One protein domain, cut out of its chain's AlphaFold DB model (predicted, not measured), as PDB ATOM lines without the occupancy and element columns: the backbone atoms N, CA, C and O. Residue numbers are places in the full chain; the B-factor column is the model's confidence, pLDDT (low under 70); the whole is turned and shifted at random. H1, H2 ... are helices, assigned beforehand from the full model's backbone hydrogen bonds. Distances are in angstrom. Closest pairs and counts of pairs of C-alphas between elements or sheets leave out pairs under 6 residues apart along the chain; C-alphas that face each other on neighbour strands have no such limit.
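This is residues 2 to 131 of the 293 residues of the protein "Chaperone protein DNAJ, putative" of Trypanosoma brucei brucei (strain 927/4 GUTat10.1) (UniProt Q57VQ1). What shape does the printed part have? Two long helical arms stick out from a small head: the H2 and H3 hairpin packs on the last part of H1, and H4 leaves the head steeply to H1. Residues 2 to 29 of H1 and residues 114 to 131, mostly H4, stand free. What is it made of? The 130 residues have four named helices, H1 to H4 in order, and no named strand, an all-helix class; the whole is extended, with a radius of gyration of the C-alphas of 23.3 A and spans of 83 by 47 by 29 A.

Where does the first helix run? H1, residues 2 to 43, begins with C-alpha 2 at (-24.727, -32.358, 48.281) and is 62.6 A long. Which helices follow? H2 is residues 52 to 65, 20.2 A, and H3 is residues 76 to 96, 30.5 A. H4, residues 100 to 129, is 41.9 A long and ends with C-alpha 129 at (-2.687, 7.741, 30.504).

What does H1 touch? Its residues 37 to 43 touch residues 87 to 95 of H3, closest at the C-alphas of Ala 40 and Ala 91, 4.3 A, at a steep tilt of 39 degrees, opposite ways. Its residues 30 to 37 touch residues 103 to 110 of H4, closest at the C-alphas of Val 34 and Leu 107, 6.1 A; the tilt of 68 degrees is steep, only just short of about perpendicular, and they run opposite ways. How does H2 stand? H2 and H3 form a helical hairpin at a shallow tilt of 17 degrees, opposite ways, closest at the C-alphas of Ala 63 and Met 85, 6.7 A. Are the backbones in order? Every O i to N i+4 pair is within hydrogen-bond range in H2, H3 and H4, and 37 of 38 in H1.

How large is it? The C-alphas of Arg 2 and Gln 72, the two farthest apart, are 84.0 A apart. Are there cuts or weak places? The printed part has no cut and no long link; pLDDT is under 70 at residues 24 to 25 and 127 to 131.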
ATOM      1  N   ARG A   2     -25.287 -33.104  49.447       84.61
ATOM      2  CA  ARG A   2     -24.727 -32.358  48.281       84.61
ATOM      3  C   ARG A   2     -25.758 -31.722  47.326       84.61
ATOM      4  O   ARG A   2     -25.439 -30.754  46.644       84.61
ATOM      5  N   THR A   3     -26.986 -32.231  47.272       87.87
ATOM      6  CA  THR A   3     -28.024 -31.754  46.343       87.87
ATOM      7  C   THR A   3     -28.603 -30.383  46.706       87.87
ATOM      8  O   THR A   3     -29.042 -29.658  45.815       87.87
ATOM      9  N   GLU A   4     -28.578 -29.983  47.980       90.27
ATOM     10  CA  GLU A   4     -29.128 -28.684  48.399       90.27
ATOM     11  C   GLU A   4     -28.239 -27.507  47.991       90.27
ATOM     12  O   GLU A   4     -28.752 -26.465  47.580       90.27
ATOM     13  N   GLY A   5     -26.912 -27.686  48.019       90.71
ATOM     14  CA  GLY A   5     -25.959 -26.659  47.590       90.71
ATOM     15  C   GLY A   5     -26.121 -26.295  46.111       90.71
ATOM     16  O   GLY A   5     -26.203 -25.116  45.770       90.71
ATOM     17  N   LEU A   6     -26.272 -27.302  45.242       90.12
ATOM     18  CA  LEU A   6     -26.482 -27.090  43.804       90.12
ATOM     19  C   LEU A   6     -27.819 -26.399  43.504       90.12
ATOM     20  O   LEU A   6     -27.876 -25.526  42.641       90.12
ATOM     21  N   ARG A   7     -28.888 -26.732  44.243       89.28
ATOM     22  CA  ARG A   7     -30.183 -26.050  44.091       89.28
ATOM     23  C   ARG A   7     -30.105 -24.577  44.493       89.28
ATOM     24  O   ARG A   7     -30.626 -23.738  43.765       89.28
ATOM     25  N   ARG A   8     -29.430 -24.246  45.601       90.33
ATOM     26  CA  ARG A   8     -29.254 -22.845  46.032       90.33
ATOM     27  C   ARG A   8     -28.415 -22.037  45.038       90.33
ATOM     28  O   ARG A   8     -28.784 -20.906  44.737       90.33
ATOM     29  N   ALA A   9     -27.349 -22.623  44.489       89.88
ATOM     30  CA  ALA A   9     -26.509 -21.969  43.483       89.88
ATOM     31  C   ALA A   9     -27.259 -21.704  42.164       89.88
ATOM     32  O   ALA A   9     -27.144 -20.623  41.595       89.88
ATOM     33  N   LEU A  10     -28.080 -22.655  41.700       90.65
ATOM     34  CA  LEU A  10     -28.902 -22.460  40.500       90.65
ATOM     35  C   LEU A  10     -29.979 -21.388  40.702       90.65
ATOM     36  O   LEU A  10     -30.188 -20.565  39.816       90.65
ATOM     37  N   ILE A  11     -30.642 -21.363  41.864       89.66
ATOM     38  CA  ILE A  11     -31.649 -20.334  42.164       89.66
ATOM     39  C   ILE A  11     -30.999 -18.945  42.233       89.66
ATOM     40  O   ILE A  11     -31.580 -17.993  41.711       89.66
ATOM     41  N   SER A  12     -29.797 -18.812  42.815       91.12
ATOM     42  CA  SER A  12     -29.125 -17.509  42.890       91.12
ATOM     43  C   SER A  12     -28.629 -17.015  41.526       91.12
ATOM     44  O   SER A  12     -28.817 -15.837  41.232       91.12
ATOM     45  N   ASP A  13     -28.084 -17.884  40.661       92.17
ATOM     46  CA  ASP A  13     -27.662 -17.490  39.304       92.17
ATOM     47  C   ASP A  13     -28.872 -17.105  38.437       92.17
ATOM     48  O   ASP A  13     -28.854 -16.079  37.754       92.17
ATOM     49  N   VAL A  14     -29.976 -17.860  38.513       89.92
ATOM     50  CA  VAL A  14     -31.212 -17.509  37.796       89.92
ATOM     51  C   VAL A  14     -31.768 -16.177  38.297       89.92
ATOM     52  O   VAL A  14     -32.073 -15.321  37.470       89.92
ATOM     53  N   ALA A  15     -31.845 -15.954  39.615       90.17
ATOM     54  CA  ALA A  15     -32.313 -14.688  40.183       90.17
ATOM     55  C   ALA A  15     -31.403 -13.507  39.799       90.17
ATOM     56  O   ALA A  15     -31.905 -12.449  39.418       90.17
ATOM     57  N   ALA A  16     -30.079 -13.694  39.818       89.24
ATOM     58  CA  ALA A  16     -29.119 -12.674  39.403       89.24
ATOM     59  C   ALA A  16     -29.273 -12.320  37.915       89.24
ATOM     60  O   ALA A  16     -29.331 -11.142  37.558       89.24
ATOM     61  N   ARG A  17     -29.418 -13.321  37.038       87.20
ATOM     62  CA  ARG A  17     -29.670 -13.102  35.603       87.20
ATOM     63  C   ARG A  17     -31.007 -12.416  35.355       87.20
ATOM     64  O   ARG A  17     -31.067 -11.502  34.533       87.20
ATOM     65  N   TRP A  18     -32.057 -12.822  36.069       84.79
ATOM     66  CA  TRP A  18     -33.380 -12.206  35.965       84.79
ATOM     67  C   TRP A  18     -33.344 -10.740  36.402       84.79
ATOM     68  O   TRP A  18     -33.855  -9.879  35.690       84.79
ATOM     69  N   TYR A  19     -32.645 -10.434  37.499       83.10
ATOM     70  CA  TYR A  19     -32.451  -9.067  37.980       83.10
ATOM     71  C   TYR A  19     -31.676  -8.200  36.974       83.10
ATOM     72  O   TYR A  19     -32.088  -7.079  36.677       83.10
ATOM     73  N   VAL A  20     -30.594  -8.721  36.377       79.08
ATOM     74  CA  VAL A  20     -29.838  -8.011  35.326       79.08
ATOM     75  C   VAL A  20     -30.696  -7.774  34.081       79.08
ATOM     76  O   VAL A  20     -30.636  -6.692  33.492       79.08
ATOM     77  N   PHE A  21     -31.507  -8.755  33.679       76.33
ATOM     78  CA  PHE A  21     -32.407  -8.629  32.534       76.33
ATOM     79  C   PHE A  21     -33.510  -7.591  32.780       76.33
ATOM     80  O   PHE A  21     -33.675  -6.676  31.972       76.33
ATOM     81  N   GLN A  22     -34.208  -7.679  33.917       73.98
ATOM     82  CA  GLN A  22     -35.257  -6.736  34.303       73.98
ATOM     83  C   GLN A  22     -34.700  -5.313  34.419       73.98
ATOM     84  O   GLN A  22     -35.295  -4.374  33.888       73.98
ATOM     85  N   ARG A  23     -33.511  -5.152  35.019       72.15
ATOM     86  CA  ARG A  23     -32.829  -3.856  35.106       72.15
ATOM     87  C   ARG A  23     -32.480  -3.312  33.720       72.15
ATOM     88  O   ARG A  23     -32.778  -2.155  33.459       72.15
ATOM     89  N   ARG A  24     -31.933  -4.126  32.805       65.46
ATOM     90  CA  ARG A  24     -31.622  -3.685  31.429       65.46
ATOM     91  C   ARG A  24     -32.861  -3.248  30.651       65.46
ATOM     92  O   ARG A  24     -32.807  -2.206  30.005       65.46
ATOM     93  N   PHE A  25     -33.951  -4.012  30.717       67.52
ATOM     94  CA  PHE A  25     -35.182  -3.685  29.991       67.52
ATOM     95  C   PHE A  25     -35.800  -2.371  30.490       67.52
ATOM     96  O   PHE A  25     -36.156  -1.504  29.689       67.52
ATOM     97  N   LEU A  26     -35.843  -2.184  31.814       70.46
ATOM     98  CA  LEU A  26     -36.292  -0.931  32.418       70.46
ATOM     99  C   LEU A  26     -35.356   0.233  32.051       70.46
ATOM    100  O   LEU A  26     -35.840   1.292  31.666       70.46
ATOM    101  N   SER A  27     -34.031   0.038  32.072       71.12
ATOM    102  CA  SER A  27     -33.058   1.090  31.740       71.12
ATOM    103  C   SER A  27     -33.128   1.571  30.290       71.12
ATOM    104  O   SER A  27     -32.992   2.766  30.039       71.12
ATOM    105  N   THR A  28     -33.347   0.682  29.315       75.18
ATOM    106  CA  THR A  28     -33.511   1.122  27.916       75.18
ATOM    107  C   THR A  28     -34.778   1.951  27.733       75.18
ATOM    108  O   THR A  28     -34.772   2.922  26.979       75.18
ATOM    109  N   SER A  29     -35.845   1.601  28.458       84.92
ATOM    110  CA  SER A  29     -37.108   2.334  28.406       84.92
ATOM    111  C   SER A  29     -36.993   3.713  29.052       84.92
ATOM    112  O   SER A  29     -37.542   4.674  28.519       84.92
ATOM    113  N   THR A  30     -36.276   3.836  30.174       89.52
ATOM    114  CA  THR A  30     -36.109   5.133  30.847       89.52
ATOM    115  C   THR A  30     -35.205   6.071  30.058       89.52
ATOM    116  O   THR A  30     -35.507   7.254  29.970       89.52
ATOM    117  N   ALA A  31     -34.144   5.561  29.423       90.74
ATOM    118  CA  ALA A  31     -33.278   6.370  28.564       90.74
ATOM    119  C   ALA A  31     -34.043   6.991  27.384       90.74
ATOM    120  O   ALA A  31     -33.876   8.174  27.101       90.74
ATOM    121  N   HIS A  32     -34.902   6.202  26.729       93.25
ATOM    122  CA  HIS A  32     -35.754   6.691  25.645       93.25
ATOM    123  C   HIS A  32     -36.738   7.754  26.142       93.25
ATOM    124  O   HIS A  32     -36.854   8.814  25.539       93.25
ATOM    125  N   LEU A  33     -37.389   7.503  27.282       95.27
ATOM    126  CA  LEU A  33     -38.337   8.441  27.879       95.27
ATOM    127  C   LEU A  33     -37.684   9.776  28.260       95.27
ATOM    128  O   LEU A  33     -38.264  10.833  28.036       95.27
ATOM    129  N   VAL A  34     -36.474   9.746  28.822       96.60
ATOM    130  CA  VAL A  34     -35.729  10.969  29.154       96.60
ATOM    131  C   VAL A  34     -35.431  11.784  27.896       96.60
ATOM    132  O   VAL A  34     -35.583  13.005  27.906       96.60
ATOM    133  N   GLU A  35     -35.047  11.122  26.805       96.75
ATOM    134  CA  GLU A  35     -34.798  11.803  25.538       96.75
ATOM    135  C   GLU A  35     -36.089  12.379  24.935       96.75
ATOM    136  O   GLU A  35     -36.073  13.514  24.462       96.75
ATOM    137  N   GLU A  36     -37.221  11.672  25.032       97.42
ATOM    138  CA  GLU A  36     -38.537  12.204  24.646       97.42
ATOM    139  C   GLU A  36     -38.915  13.452  25.463       97.42
ATOM    140  O   GLU A  36     -39.377  14.442  24.895       97.42
ATOM    141  N   ILE A  37     -38.672  13.453  26.782       98.20
ATOM    142  CA  ILE A  37     -38.912  14.619  27.649       98.20
ATOM    143  C   ILE A  37     -38.018  15.795  27.228       98.20
ATOM    144  O   ILE A  37     -38.520  16.905  27.050       98.20
ATOM    145  N   ARG A  38     -36.715  15.566  26.992       98.09
ATOM    146  CA  ARG A  38     -35.787  16.603  26.497       98.09
ATOM    147  C   ARG A  38     -36.191  17.136  25.126       98.09
ATOM    148  O   ARG A  38     -35.997  18.315  24.838       98.09
ATOM    149  N   GLN A  39     -36.702  16.282  24.242       98.05
ATOM    150  CA  GLN A  39     -37.206  16.701  22.934       98.05
ATOM    151  C   GLN A  39     -38.474  17.546  23.076       98.05
ATOM    152  O   GLN A  39     -38.566  18.595  22.445       98.05
ATOM    153  N   ALA A  40     -39.407  17.155  23.945       98.43
ATOM    154  CA  ALA A  40     -40.614  17.931  24.218       98.43
ATOM    155  C   ALA A  40     -40.303  19.312  24.823       98.43
ATOM    156  O   ALA A  40     -40.878  20.310  24.390       98.43
ATOM    157  N   LEU A  41     -39.351  19.393  25.762       98.50
ATOM    158  CA  LEU A  41     -38.876  20.671  26.307       98.50
ATOM    159  C   LEU A  41     -38.221  21.538  25.223       98.50
ATOM    160  O   LEU A  41     -38.547  22.719  25.114       98.50
ATOM    161  N   ARG A  42     -37.392  20.950  24.348       98.33
ATOM    162  CA  ARG A  42     -36.796  21.650  23.194       98.33
ATOM    163  C   ARG A  42     -37.837  22.177  22.207       98.33
ATOM    164  O   ARG A  42     -37.678  23.289  21.717       98.33
ATOM    165  N   VAL A  43     -38.906  21.424  21.933       98.21
ATOM    166  CA  VAL A  43     -40.010  21.869  21.057       98.21
ATOM    167  C   VAL A  43     -40.706  23.113  21.617       98.21
ATOM    168  O   VAL A  43     -41.101  23.984  20.848       98.21
ATOM    169  N   LEU A  44     -40.826  23.223  22.943       98.21
ATOM    170  CA  LEU A  44     -41.391  24.395  23.622       98.21
ATOM    171  C   LEU A  44     -40.347  25.483  23.940       98.21
ATOM    172  O   LEU A  44     -40.690  26.481  24.576       98.21
ATOM    173  N   SER A  45     -39.095  25.307  23.504       97.90
ATOM    174  CA  SER A  45     -37.962  26.193  23.807       97.90
ATOM    175  C   SER A  45     -37.765  26.427  25.311       97.90
ATOM    176  O   SER A  45     -37.526  27.549  25.757       97.90
ATOM    177  N   LEU A  46     -37.904  25.360  26.096       98.45
ATOM    178  CA  LEU A  46     -37.758  25.348  27.549       98.45
ATOM    179  C   LEU A  46     -36.457  24.667  27.973       98.45
ATOM    180  O   LEU A  46     -35.931  23.805  27.265       98.45
ATOM    181  N   SER A  47     -35.951  25.049  29.146       98.15
ATOM    182  CA  SER A  47     -34.816  24.378  29.776       98.15
ATOM    183  C   SER A  47     -35.236  23.056  30.431       98.15
ATOM    184  O   SER A  47     -36.404  22.844  30.762       98.15
ATOM    185  N   ASP A  48     -34.252  22.194  30.708       97.78
ATOM    186  CA  ASP A  48     -34.424  20.950  31.479       97.78
ATOM    187  C   ASP A  48     -34.931  21.197  32.917       97.78
ATOM    188  O   ASP A  48     -35.346  20.262  33.601       97.78
ATOM    189  N   SER A  49     -34.902  22.452  33.383       97.55
ATOM    190  CA  SER A  49     -35.352  22.862  34.711       97.55
ATOM    191  C   SER A  49     -36.716  23.567  34.726       97.55
ATOM    192  O   SER A  49     -37.030  24.215  35.721       97.55
ATOM    193  N   ALA A  50     -37.474  23.521  33.629       98.28
ATOM    194  CA  ALA A  50     -38.699  24.301  33.486       98.28
ATOM    195  C   ALA A  50     -39.843  23.817  34.393       98.28
ATOM    196  O   ALA A  50     -40.165  22.622  34.442       98.28
ATOM    197  N   SER A  51     -40.503  24.777  35.042       98.24
ATOM    198  CA  SER A  51     -41.663  24.546  35.910       98.24
ATOM    199  C   SER A  51     -42.937  24.233  35.120       98.24
ATOM    200  O   SER A  51     -43.075  24.582  33.943       98.24
ATOM    201  N   ASP A  52     -43.928  23.623  35.775       98.31
ATOM    202  CA  ASP A  52     -45.234  23.347  35.151       98.31
ATOM    203  C   ASP A  52     -45.954  24.621  34.661       98.31
ATOM    204  O   ASP A  52     -46.678  24.593  33.658       98.31
ATOM    205  N   ALA A  53     -45.742  25.753  35.342       98.29
ATOM    206  CA  ALA A  53     -46.281  27.047  34.936       98.29
ATOM    207  C   ALA A  53     -45.636  27.543  33.631       98.29
ATOM    208  O   ALA A  53     -46.355  27.871  32.690       98.29
ATOM    209  N   GLU A  54     -44.304  27.495  33.525       98.51
ATOM    210  CA  GLU A  54     -43.575  27.889  32.310       98.51
ATOM    211  C   GLU A  54     -43.945  27.015  31.106       98.51
ATOM    212  O   GLU A  54     -44.125  27.525  29.997       98.51
ATOM    213  N   VAL A  55     -44.121  25.703  31.322       98.51
ATOM    214  CA  VAL A  55     -44.597  24.767  30.290       98.51
ATOM    215  C   VAL A  55     -45.960  25.197  29.751       98.51
ATOM    216  O   VAL A  55     -46.166  25.242  28.534       98.51
ATOM    217  N   ARG A  56     -46.893  25.547  30.642       98.46
ATOM    218  CA  ARG A  56     -48.227  26.022  30.265       98.46
ATOM    219  C   ARG A  56     -48.166  27.365  29.539       98.46
ATOM    220  O   ARG A  56     -48.829  27.512  28.515       98.46
ATOM    221  N   ASP A  57     -47.371  28.310  30.022       98.57
ATOM    222  CA  ASP A  57     -47.301  29.664  29.468       98.57
ATOM    223  C   ASP A  57     -46.650  29.673  28.075       98.57
ATOM    224  O   ASP A  57     -47.140  30.336  27.151       98.57
ATOM    225  N   ARG A  58     -45.601  28.861  27.867       98.35
ATOM    226  CA  ARG A  58     -45.004  28.652  26.536       98.35
ATOM    227  C   ARG A  58     -45.961  27.964  25.580       98.35
ATOM    228  O   ARG A  58     -46.083  28.410  24.441       98.35
ATOM    229  N   PHE A  59     -46.675  26.937  26.035       98.53
ATOM    230  CA  PHE A  59     -47.682  26.279  25.208       98.53
ATOM    231  C   PHE A  59     -48.809  27.243  24.809       98.53
ATOM    232  O   PHE A  59     -49.174  27.295  23.639       98.53
ATOM    233  N   GLN A  60     -49.311  28.066  25.734       98.41
ATOM    234  CA  GLN A  60     -50.312  29.091  25.419       98.41
ATOM    235  C   GLN A  60     -49.783  30.135  24.427       98.41
ATOM    236  O   GLN A  60     -50.506  30.543  23.520       98.41
ATOM    237  N   SER A  61     -48.525  30.553  24.565       98.28
ATOM    238  CA  SER A  61     -47.882  31.497  23.639       98.28
ATOM    239  C   SER A  61     -47.716  30.907  22.232       98.28
ATOM    240  O   SER A  61     -47.942  31.590  21.231       98.28
ATOM    241  N   LEU A  62     -47.371  29.620  22.144       97.66
ATOM    242  CA  LEU A  62     -47.304  28.871  20.889       97.66
ATOM    243  C   LEU A  62     -48.697  28.724  20.266       97.66
ATOM    244  O   LEU A  62     -48.855  28.965  19.070       97.66
ATOM    245  N   ALA A  63     -49.703  28.406  21.085       97.65
ATOM    246  CA  ALA A  63     -51.090  28.269  20.662       97.65
ATOM    247  C   ALA A  63     -51.640  29.573  20.071       97.65
ATOM    248  O   ALA A  63     -52.266  29.544  19.019       97.65
ATOM    249  N   LYS A  64     -51.361  30.714  20.712       97.70
ATOM    250  CA  LYS A  64     -51.786  32.042  20.244       97.70
ATOM    251  C   LYS A  64     -51.085  32.464  18.950       97.70
ATOM    252  O   LYS A  64     -51.737  33.017  18.077       97.70
ATOM    253  N   SER A  65     -49.781  32.206  18.817       96.66
ATOM    254  CA  SER A  65     -49.003  32.649  17.647       96.66
ATOM    255  C   SER A  65     -49.188  31.780  16.401       96.66
ATOM    256  O   SER A  65     -49.033  32.282  15.295       96.66
ATOM    257  N   ASN A  66     -49.537  30.499  16.560       95.75
ATOM    258  CA  ASN A  66     -49.725  29.562  15.443       95.75
ATOM    259  C   ASN A  66     -51.205  29.187  15.231       95.75
ATOM    260  O   ASN A  66     -51.497  28.180  14.589       95.75
ATOM    261  N   HIS A  67     -52.146  29.934  15.818       93.98
ATOM    262  CA  HIS A  67     -53.572  29.653  15.653       93.98
ATOM    263  C   HIS A  67     -53.994  29.885  14.189       93.98
ATOM    264  O   HIS A  67     -53.606  30.908  13.618       93.98
ATOM    265  N   PRO A  68     -54.823  29.011  13.585       90.49
ATOM    266  CA  PRO A  68     -55.247  29.167  12.189       90.49
ATOM    267  C   PRO A  68     -55.971  30.494  11.919       90.49
ATOM    268  O   PRO A  68     -55.837  31.048  10.839       90.49
ATOM    269  N   ASP A  69     -56.679  31.037  12.912       92.11
ATOM    270  CA  ASP A  69     -57.366  32.336  12.798       92.11
ATOM    271  C   ASP A  69     -56.409  33.541  12.737       92.11
ATOM    272  O   ASP A  69     -56.749  34.584  12.192       92.11
ATOM    273  N   VAL A  70     -55.193  33.406  13.279       92.17
ATOM    274  CA  VAL A  70     -54.164  34.461  13.233       92.17
ATOM    275  C   VAL A  70     -53.402  34.411  11.909       92.17
ATOM    276  O   VAL A  70     -52.965  35.436  11.392       92.17
ATOM    277  N   LEU A  71     -53.273  33.218  11.331       90.01
ATOM    278  CA  LEU A  71     -52.564  32.973  10.080       90.01
ATOM    279  C   LEU A  71     -53.522  33.085   8.893       90.01
ATOM    280  O   LEU A  71     -53.758  32.126   8.158       90.01
ATOM    281  N   GLN A  72     -54.073  34.281   8.698       83.46
ATOM    282  CA  GLN A  72     -54.872  34.620   7.518       83.46
ATOM    283  C   GLN A  72     -53.933  34.874   6.324       83.46
ATOM    284  O   GLN A  72     -53.752  36.001   5.876       83.46
ATOM    285  N   GLY A  73     -53.263  33.824   5.844       80.57
ATOM    286  CA  GLY A  73     -52.273  33.911   4.769       80.57
ATOM    287  C   GLY A  73     -51.953  32.535   4.191       80.57
ATOM    288  O   GLY A  73     -51.202  31.753   4.771       80.57
ATOM    289  N   GLY A  74     -52.569  32.205   3.056       77.71
ATOM    290  CA  GLY A  74     -52.429  30.900   2.414       77.71
ATOM    291  C   GLY A  74     -51.081  30.729   1.717       77.71
ATOM    292  O   GLY A  74     -50.796  31.399   0.730       77.71
ATOM    293  N   THR A  75     -50.259  29.801   2.200       80.78
ATOM    294  CA  THR A  75     -49.971  28.510   1.530       80.78
ATOM    295  C   THR A  75     -48.863  27.786   2.292       80.78
ATOM    296  O   THR A  75     -49.112  26.727   2.858       80.78
ATOM    297  N   GLU A  76     -47.672  28.376   2.405       89.87
ATOM    298  CA  GLU A  76     -46.524  27.697   3.028       89.87
ATOM    299  C   GLU A  76     -46.420  27.935   4.542       89.87
ATOM    300  O   GLU A  76     -46.275  26.975   5.303       89.87
ATOM    301  N   GLU A  77     -46.575  29.179   5.008       90.23
ATOM    302  CA  GLU A  77     -46.455  29.519   6.438       90.23
ATOM    303  C   GLU A  77     -47.510  28.815   7.301       90.23
ATOM    304  O   GLU A  77     -47.211  28.364   8.407       90.23
ATOM    305  N   SER A  78     -48.721  28.650   6.757       91.75
ATOM    306  CA  SER A  78     -49.820  27.932   7.408       91.75
ATOM    307  C   SER A  78     -49.463  26.464   7.679       91.75
ATOM    308  O   SER A  78     -49.660  25.989   8.797       91.75
ATOM    309  N   SER A  79     -48.837  25.773   6.718       92.50
ATOM    310  CA  SER A  79     -48.424  24.370   6.888       92.50
ATOM    311  C   SER A  79     -47.333  24.203   7.954       92.50
ATOM    312  O   SER A  79     -47.407  23.320   8.808       92.50
ATOM    313  N   VAL A  80     -46.346  25.107   7.967       94.05
ATOM    314  CA  VAL A  80     -45.260  25.098   8.959       94.05
ATOM    315  C   VAL A  80     -45.804  25.393  10.356       94.05
ATOM    316  O   VAL A  80     -45.349  24.802  11.339       94.05
ATOM    317  N   ALA A  81     -46.769  26.303  10.467       94.49
ATOM    318  CA  ALA A  81     -47.420  26.619  11.727       94.49
ATOM    319  C   ALA A  81     -48.310  25.480  12.237       94.49
ATOM    320  O   ALA A  81     -48.286  25.194  13.436       94.49
ATOM    321  N   GLU A  82     -49.032  24.787  11.355       94.50
ATOM    322  CA  GLU A  82     -49.812  23.596  11.703       94.50
ATOM    323  C   GLU A  82     -48.904  22.487  12.253       94.50
ATOM    324  O   GLU A  82     -49.158  21.946  13.334       94.50
ATOM    325  N   ASP A  83     -47.782  22.215  11.582       95.83
ATOM    326  CA  ASP A  83     -46.786  21.246  12.041       95.83
ATOM    327  C   ASP A  83     -46.177  21.638  13.397       95.83
ATOM    328  O   ASP A  83     -46.021  20.792  14.287       95.83
ATOM    329  N   LYS A  84     -45.850  22.923  13.590       96.22
ATOM    330  CA  LYS A  84     -45.371  23.451  14.879       96.22
ATOM    331  C   LYS A  84     -46.424  23.296  15.973       96.22
ATOM    332  O   LYS A  84     -46.086  22.848  17.069       96.22
ATOM    333  N   MET A  85     -47.683  23.616  15.680       97.03
ATOM    334  CA  MET A  85     -48.800  23.466  16.609       97.03
ATOM    335  C   MET A  85     -48.978  22.005  17.009       97.03
ATOM    336  O   MET A  85     -49.046  21.690  18.197       97.03
ATOM    337  N   ARG A  86     -48.978  21.092  16.034       97.42
ATOM    338  CA  ARG A  86     -49.094  19.654  16.274       97.42
ATOM    339  C   ARG A  86     -47.981  19.147  17.189       97.42
ATOM    340  O   ARG A  86     -48.274  18.507  18.200       97.42
ATOM    341  N   ARG A  87     -46.720  19.474  16.882       98.04
ATOM    342  CA  ARG A  87     -45.569  19.097  17.724       98.04
ATOM    343  C   ARG A  87     -45.669  19.711  19.119       98.04
ATOM    344  O   ARG A  87     -45.400  19.023  20.099       98.04
ATOM    345  N   GLY A  88     -46.101  20.968  19.227       98.06
ATOM    346  CA  GLY A  88     -46.325  21.650  20.503       98.06
ATOM    347  C   GLY A  88     -47.396  20.971  21.363       98.06
ATOM    348  O   GLY A  88     -47.198  20.789  22.563       98.06
ATOM    349  N   VAL A  89     -48.500  20.526  20.756       98.16
ATOM    350  CA  VAL A  89     -49.571  19.776  21.437       98.16
ATOM    351  C   VAL A  89     -49.083  18.404  21.902       98.16
ATOM    352  O   VAL A  89     -49.382  18.001  23.027       98.16
ATOM    353  N   GLU A  90     -48.341  17.677  21.064       98.27
ATOM    354  CA  GLU A  90     -47.752  16.382  21.427       98.27
ATOM    355  C   GLU A  90     -46.743  16.532  22.581       98.27
ATOM    356  O   GLU A  90     -46.836  15.804  23.572       98.27
ATOM    357  N   ALA A  91     -45.861  17.536  22.512       98.36
ATOM    358  CA  ALA A  91     -44.906  17.872  23.566       98.36
ATOM    359  C   ALA A  91     -45.605  18.236  24.886       98.36
ATOM    360  O   ALA A  91     -45.280  17.681  25.935       98.36
ATOM    361  N   TYR A  92     -46.620  19.107  24.842       98.48
ATOM    362  CA  TYR A  92     -47.393  19.495  26.024       98.48
ATOM    363  C   TYR A  92     -48.123  18.299  26.655       98.48
ATOM    364  O   TYR A  92     -48.086  18.116  27.875       98.48
ATOM    365  N   LYS A  93     -48.747  17.438  25.837       98.29
ATOM    366  CA  LYS A  93     -49.394  16.203  26.311       98.29
ATOM    367  C   LYS A  93     -48.399  15.261  26.980       98.29
ATOM    368  O   LYS A  93     -48.760  14.654  27.984       98.29
ATOM    369  N   LEU A  94     -47.190  15.120  26.435       97.99
ATOM    370  CA  LEU A  94     -46.149  14.288  27.032       97.99
ATOM    371  C   LEU A  94     -45.716  14.845  28.392       97.99
ATOM    372  O   LEU A  94     -45.739  14.110  29.374       97.99
ATOM    373  N   LEU A  95     -45.381  16.136  28.463       98.09
ATOM    374  CA  LEU A  95     -44.905  16.768  29.698       98.09
ATOM    375  C   LEU A  95     -45.955  16.730  30.809       98.09
ATOM    376  O   LEU A  95     -45.604  16.492  31.956       98.09
ATOM    377  N   ARG A  96     -47.243  16.865  30.467       97.35
ATOM    378  CA  ARG A  96     -48.354  16.812  31.430       97.35
ATOM    379  C   ARG A  96     -48.617  15.415  32.009       97.35
ATOM    380  O   ARG A  96     -49.315  15.305  33.011       97.35
ATOM    381  N   ARG A  97     -48.089  14.345  31.400       97.56
ATOM    382  CA  ARG A  97     -48.185  12.983  31.966       97.56
ATOM    383  C   ARG A  97     -47.297  12.792  33.192       97.56
ATOM    384  O   ARG A  97     -47.530  11.845  33.934       97.56
ATOM    385  N   PHE A  98     -46.301  13.653  33.372       97.43
ATOM    386  CA  PHE A  98     -45.329  13.580  34.453       97.43
ATOM    387  C   PHE A  98     -45.429  14.840  35.298       97.43
ATOM    388  O   PHE A  98     -45.456  15.949  34.763       97.43
ATOM    389  N   THR A  99     -45.444  14.677  36.612       97.15
ATOM    390  CA  THR A  99     -45.318  15.819  37.523       97.15
ATOM    391  C   THR A  99     -43.951  16.483  37.355       97.15
ATOM    392  O   THR A  99     -42.985  15.839  36.936       97.15
ATOM    393  N   GLU A 100     -43.842  17.768  37.694       97.70
ATOM    394  CA  GLU A 100     -42.569  18.498  37.678       97.70
ATOM    395  C   GLU A 100     -41.450  17.718  38.390       97.70
ATOM    396  O   GLU A 100     -40.415  17.415  37.791       97.70
ATOM    397  N   ALA A 101     -41.700  17.282  39.629       97.27
ATOM    398  CA  ALA A 101     -40.741  16.522  40.429       97.27
ATOM    399  C   ALA A 101     -40.286  15.215  39.751       97.27
ATOM    400  O   ALA A 101     -39.096  14.893  39.772       97.27
ATOM    401  N   GLU A 102     -41.201  14.475  39.115       96.71
ATOM    402  CA  GLU A 102     -40.868  13.250  38.378       96.71
ATOM    403  C   GLU A 102     -39.991  13.536  37.159       96.71
ATOM    404  O   GLU A 102     -39.012  12.821  36.932       96.71
ATOM    405  N   ARG A 103     -40.288  14.594  36.391       97.63
ATOM    406  CA  ARG A 103     -39.462  14.981  35.235       97.63
ATOM    407  C   ARG A 103     -38.044  15.325  35.671       97.63
ATOM    408  O   ARG A 103     -37.089  14.807  35.091       97.63
ATOM    409  N   HIS A 104     -37.898  16.127  36.725       97.90
ATOM    410  CA  HIS A 104     -36.584  16.455  37.275       97.90
ATOM    411  C   HIS A 104     -35.850  15.217  37.791       97.90
ATOM    412  O   HIS A 104     -34.649  15.087  37.556       97.90
ATOM    413  N   ALA A 105     -36.544  14.290  38.456       96.78
ATOM    414  CA  ALA A 105     -35.938  13.048  38.929       96.78
ATOM    415  C   ALA A 105     -35.410  12.192  37.763       96.78
ATOM    416  O   ALA A 105     -34.271  11.722  37.819       96.78
ATOM    417  N   LEU A 106     -36.192  12.045  36.688       96.09
ATOM    418  CA  LEU A 106     -35.797  11.309  35.481       96.09
ATOM    419  C   LEU A 106     -34.593  11.957  34.779       96.09
ATOM    420  O   LEU A 106     -33.633  11.268  34.428       96.09
ATOM    421  N   LEU A 107     -34.611  13.284  34.617       97.17
ATOM    422  CA  LEU A 107     -33.515  14.034  33.997       97.17
ATOM    423  C   LEU A 107     -32.237  13.969  34.845       97.17
ATOM    424  O   LEU A 107     -31.161  13.685  34.319       97.17
ATOM    425  N   LYS A 108     -32.352  14.140  36.167       96.71
ATOM    426  CA  LYS A 108     -31.223  14.052  37.104       96.71
ATOM    427  C   LYS A 108     -30.599  12.661  37.111       96.71
ATOM    428  O   LYS A 108     -29.376  12.545  37.076       96.71
ATOM    429  N   GLN A 109     -31.419  11.611  37.109       94.80
ATOM    430  CA  GLN A 109     -30.929  10.235  37.038       94.80
ATOM    431  C   GLN A 109     -30.107  10.003  35.765       94.80
ATOM    432  O   GLN A 109     -29.101   9.296  35.800       94.80
ATOM    433  N   ARG A 110     -30.510  10.605  34.639       93.46
ATOM    434  CA  ARG A 110     -29.772  10.477  33.384       93.46
ATOM    435  C   ARG A 110     -28.437  11.209  33.411       93.46
ATOM    436  O   ARG A 110     -27.449  10.625  32.980       93.46
ATOM    437  N   VAL A 111     -28.399  12.428  33.944       94.86
ATOM    438  CA  VAL A 111     -27.145  13.179  34.119       94.86
ATOM    439  C   VAL A 111     -26.178  12.396  35.006       94.86
ATOM    440  O   VAL A 111     -25.031  12.211  34.629       94.86
ATOM    441  N   GLN A 112     -26.657  11.828  36.116       95.42
ATOM    442  CA  GLN A 112     -25.832  10.982  36.984       95.42
ATOM    443  C   GLN A 112     -25.303   9.739  36.261       95.42
ATOM    444  O   GLN A 112     -24.136   9.396  36.409       95.42
ATOM    445  N   GLN A 113     -26.125   9.075  35.442       92.48
ATOM    446  CA  GLN A 113     -25.660   7.947  34.627       92.48
ATOM    447  C   GLN A 113     -24.604   8.377  33.606       92.48
ATOM    448  O   GLN A 113     -23.623   7.667  33.408       92.48
ATOM    449  N   GLU A 114     -24.795   9.522  32.954       92.82
ATOM    450  CA  GLU A 114     -23.838  10.070  31.992       92.82
ATOM    451  C   GLU A 114     -22.517  10.418  32.692       92.82
ATOM    452  O   GLU A 114     -21.467   9.953  32.250       92.82
ATOM    453  N   GLU A 115     -22.560  11.082  33.847       95.38
ATOM    454  CA  GLU A 115     -21.395  11.365  34.693       95.38
ATOM    455  C   GLU A 115     -20.705  10.092  35.193       95.38
ATOM    456  O   GLU A 115     -19.480  10.022  35.196       95.38
ATOM    457  N   GLU A 116     -21.448   9.059  35.594       93.58
ATOM    458  CA  GLU A 116     -20.882   7.766  35.991       93.58
ATOM    459  C   GLU A 116     -20.200   7.069  34.812       93.58
ATOM    460  O   GLU A 116     -19.099   6.532  34.962       93.58
ATOM    461  N   THR A 117     -20.815   7.100  33.626       91.95
ATOM    462  CA  THR A 117     -20.209   6.537  32.413       91.95
ATOM    463  C   THR A 117     -18.980   7.323  31.980       91.95
ATOM    464  O   THR A 117     -17.975   6.720  31.602       91.95
ATOM    465  N   GLU A 118     -19.013   8.650  32.088       93.22
ATOM    466  CA  GLU A 118     -17.889   9.514  31.764       93.22
ATOM    467  C   GLU A 118     -16.773   9.368  32.795       93.22
ATOM    468  O   GLU A 118     -15.611   9.248  32.427       93.22
ATOM    469  N   ARG A 119     -17.096   9.285  34.086       91.58
ATOM    470  CA  ARG A 119     -16.134   9.003  35.153       91.58
ATOM    471  C   ARG A 119     -15.499   7.636  34.958       91.58
ATOM    472  O   ARG A 119     -14.282   7.527  35.056       91.58
ATOM    473  N   GLY A 120     -16.291   6.615  34.633       89.66
ATOM    474  CA  GLY A 120     -15.786   5.297  34.258       89.66
ATOM    475  C   GLY A 120     -14.821   5.400  33.079       89.66
ATOM    476  O   GLY A 120     -13.693   4.921  33.164       89.66
ATOM    477  N   ARG A 121     -15.215   6.113  32.020       88.37
ATOM    478  CA  ARG A 121     -14.375   6.362  30.846       88.37
ATOM    479  C   ARG A 121     -13.082   7.105  31.194       88.37
ATOM    480  O   ARG A 121     -12.025   6.660  30.772       88.37
ATOM    481  N   ARG A 122     -13.136   8.165  32.003       85.53
ATOM    482  CA  ARG A 122     -11.967   8.930  32.470       85.53
ATOM    483  C   ARG A 122     -11.051   8.093  33.360       85.53
ATOM    484  O   ARG A 122      -9.842   8.252  33.284       85.53
ATOM    485  N   VAL A 123     -11.589   7.189  34.181       85.96
ATOM    486  CA  VAL A 123     -10.777   6.226  34.944       85.96
ATOM    487  C   VAL A 123     -10.072   5.266  33.989       85.96
ATOM    488  O   VAL A 123      -8.871   5.062  34.129       85.96
ATOM    489  N   TYR A 124     -10.765   4.741  32.977       78.65
ATOM    490  CA  TYR A 124     -10.140   3.903  31.949       78.65
ATOM    491  C   TYR A 124      -9.068   4.661  31.146       78.65
ATOM    492  O   TYR A 124      -7.965   4.149  30.962       78.65
ATOM    493  N   GLU A 125      -9.348   5.893  30.722       81.41
ATOM    494  CA  GLU A 125      -8.405   6.748  29.991       81.41
ATOM    495  C   GLU A 125      -7.234   7.202  30.878       81.41
ATOM    496  O   GLU A 125      -6.100   7.250  30.414       81.41
ATOM    497  N   GLY A 126      -7.458   7.474  32.164       75.62
ATOM    498  CA  GLY A 126      -6.423   7.860  33.126       75.62
ATOM    499  C   GLY A 126      -5.515   6.698  33.533       75.62
ATOM    500  O   GLY A 126      -4.304   6.881  33.665       75.62
ATOM    501  N   VAL A 127      -6.064   5.485  33.666       68.62
ATOM    502  CA  VAL A 127      -5.274   4.251  33.824       68.62
ATOM    503  C   VAL A 127      -4.443   3.989  32.566       68.62
ATOM    504  O   VAL A 127      -3.278   3.614  32.678       68.62
ATOM    505  N   ALA A 128      -4.989   4.264  31.377       61.41
ATOM    506  CA  ALA A 128      -4.227   4.218  30.131       61.41
ATOM    507  C   ALA A 128      -3.181   5.349  30.017       61.41
ATOM    508  O   ALA A 128      -2.129   5.166  29.406       61.41
ATOM    509  N   GLY A 129      -3.462   6.508  30.616       56.23
ATOM    510  CA  GLY A 129      -2.687   7.741  30.504       56.23
ATOM    511  C   GLY A 129      -1.580   7.936  31.543       56.23
ATOM    512  O   GLY A 129      -0.742   8.817  31.341       56.23
ATOM    513  N   ARG A 130      -1.502   7.134  32.622       57.46
ATOM    514  CA  ARG A 130      -0.317   7.092  33.510       57.46
ATOM    515  C   ARG A 130       0.871   6.471  32.760       57.46
ATOM    516  O   ARG A 130       1.230   5.303  32.914       57.46
ATOM    517  N   LYS A 131       1.485   7.328  31.946       53.88
ATOM    518  CA  LYS A 131       2.633   7.187  31.038       53.88
ATOM    519  C   LYS A 131       3.977   6.836  31.710       53.88
ATOM    520  O   LYS A 131       5.024   7.198  31.189       53.88
TER     521      LYS A 131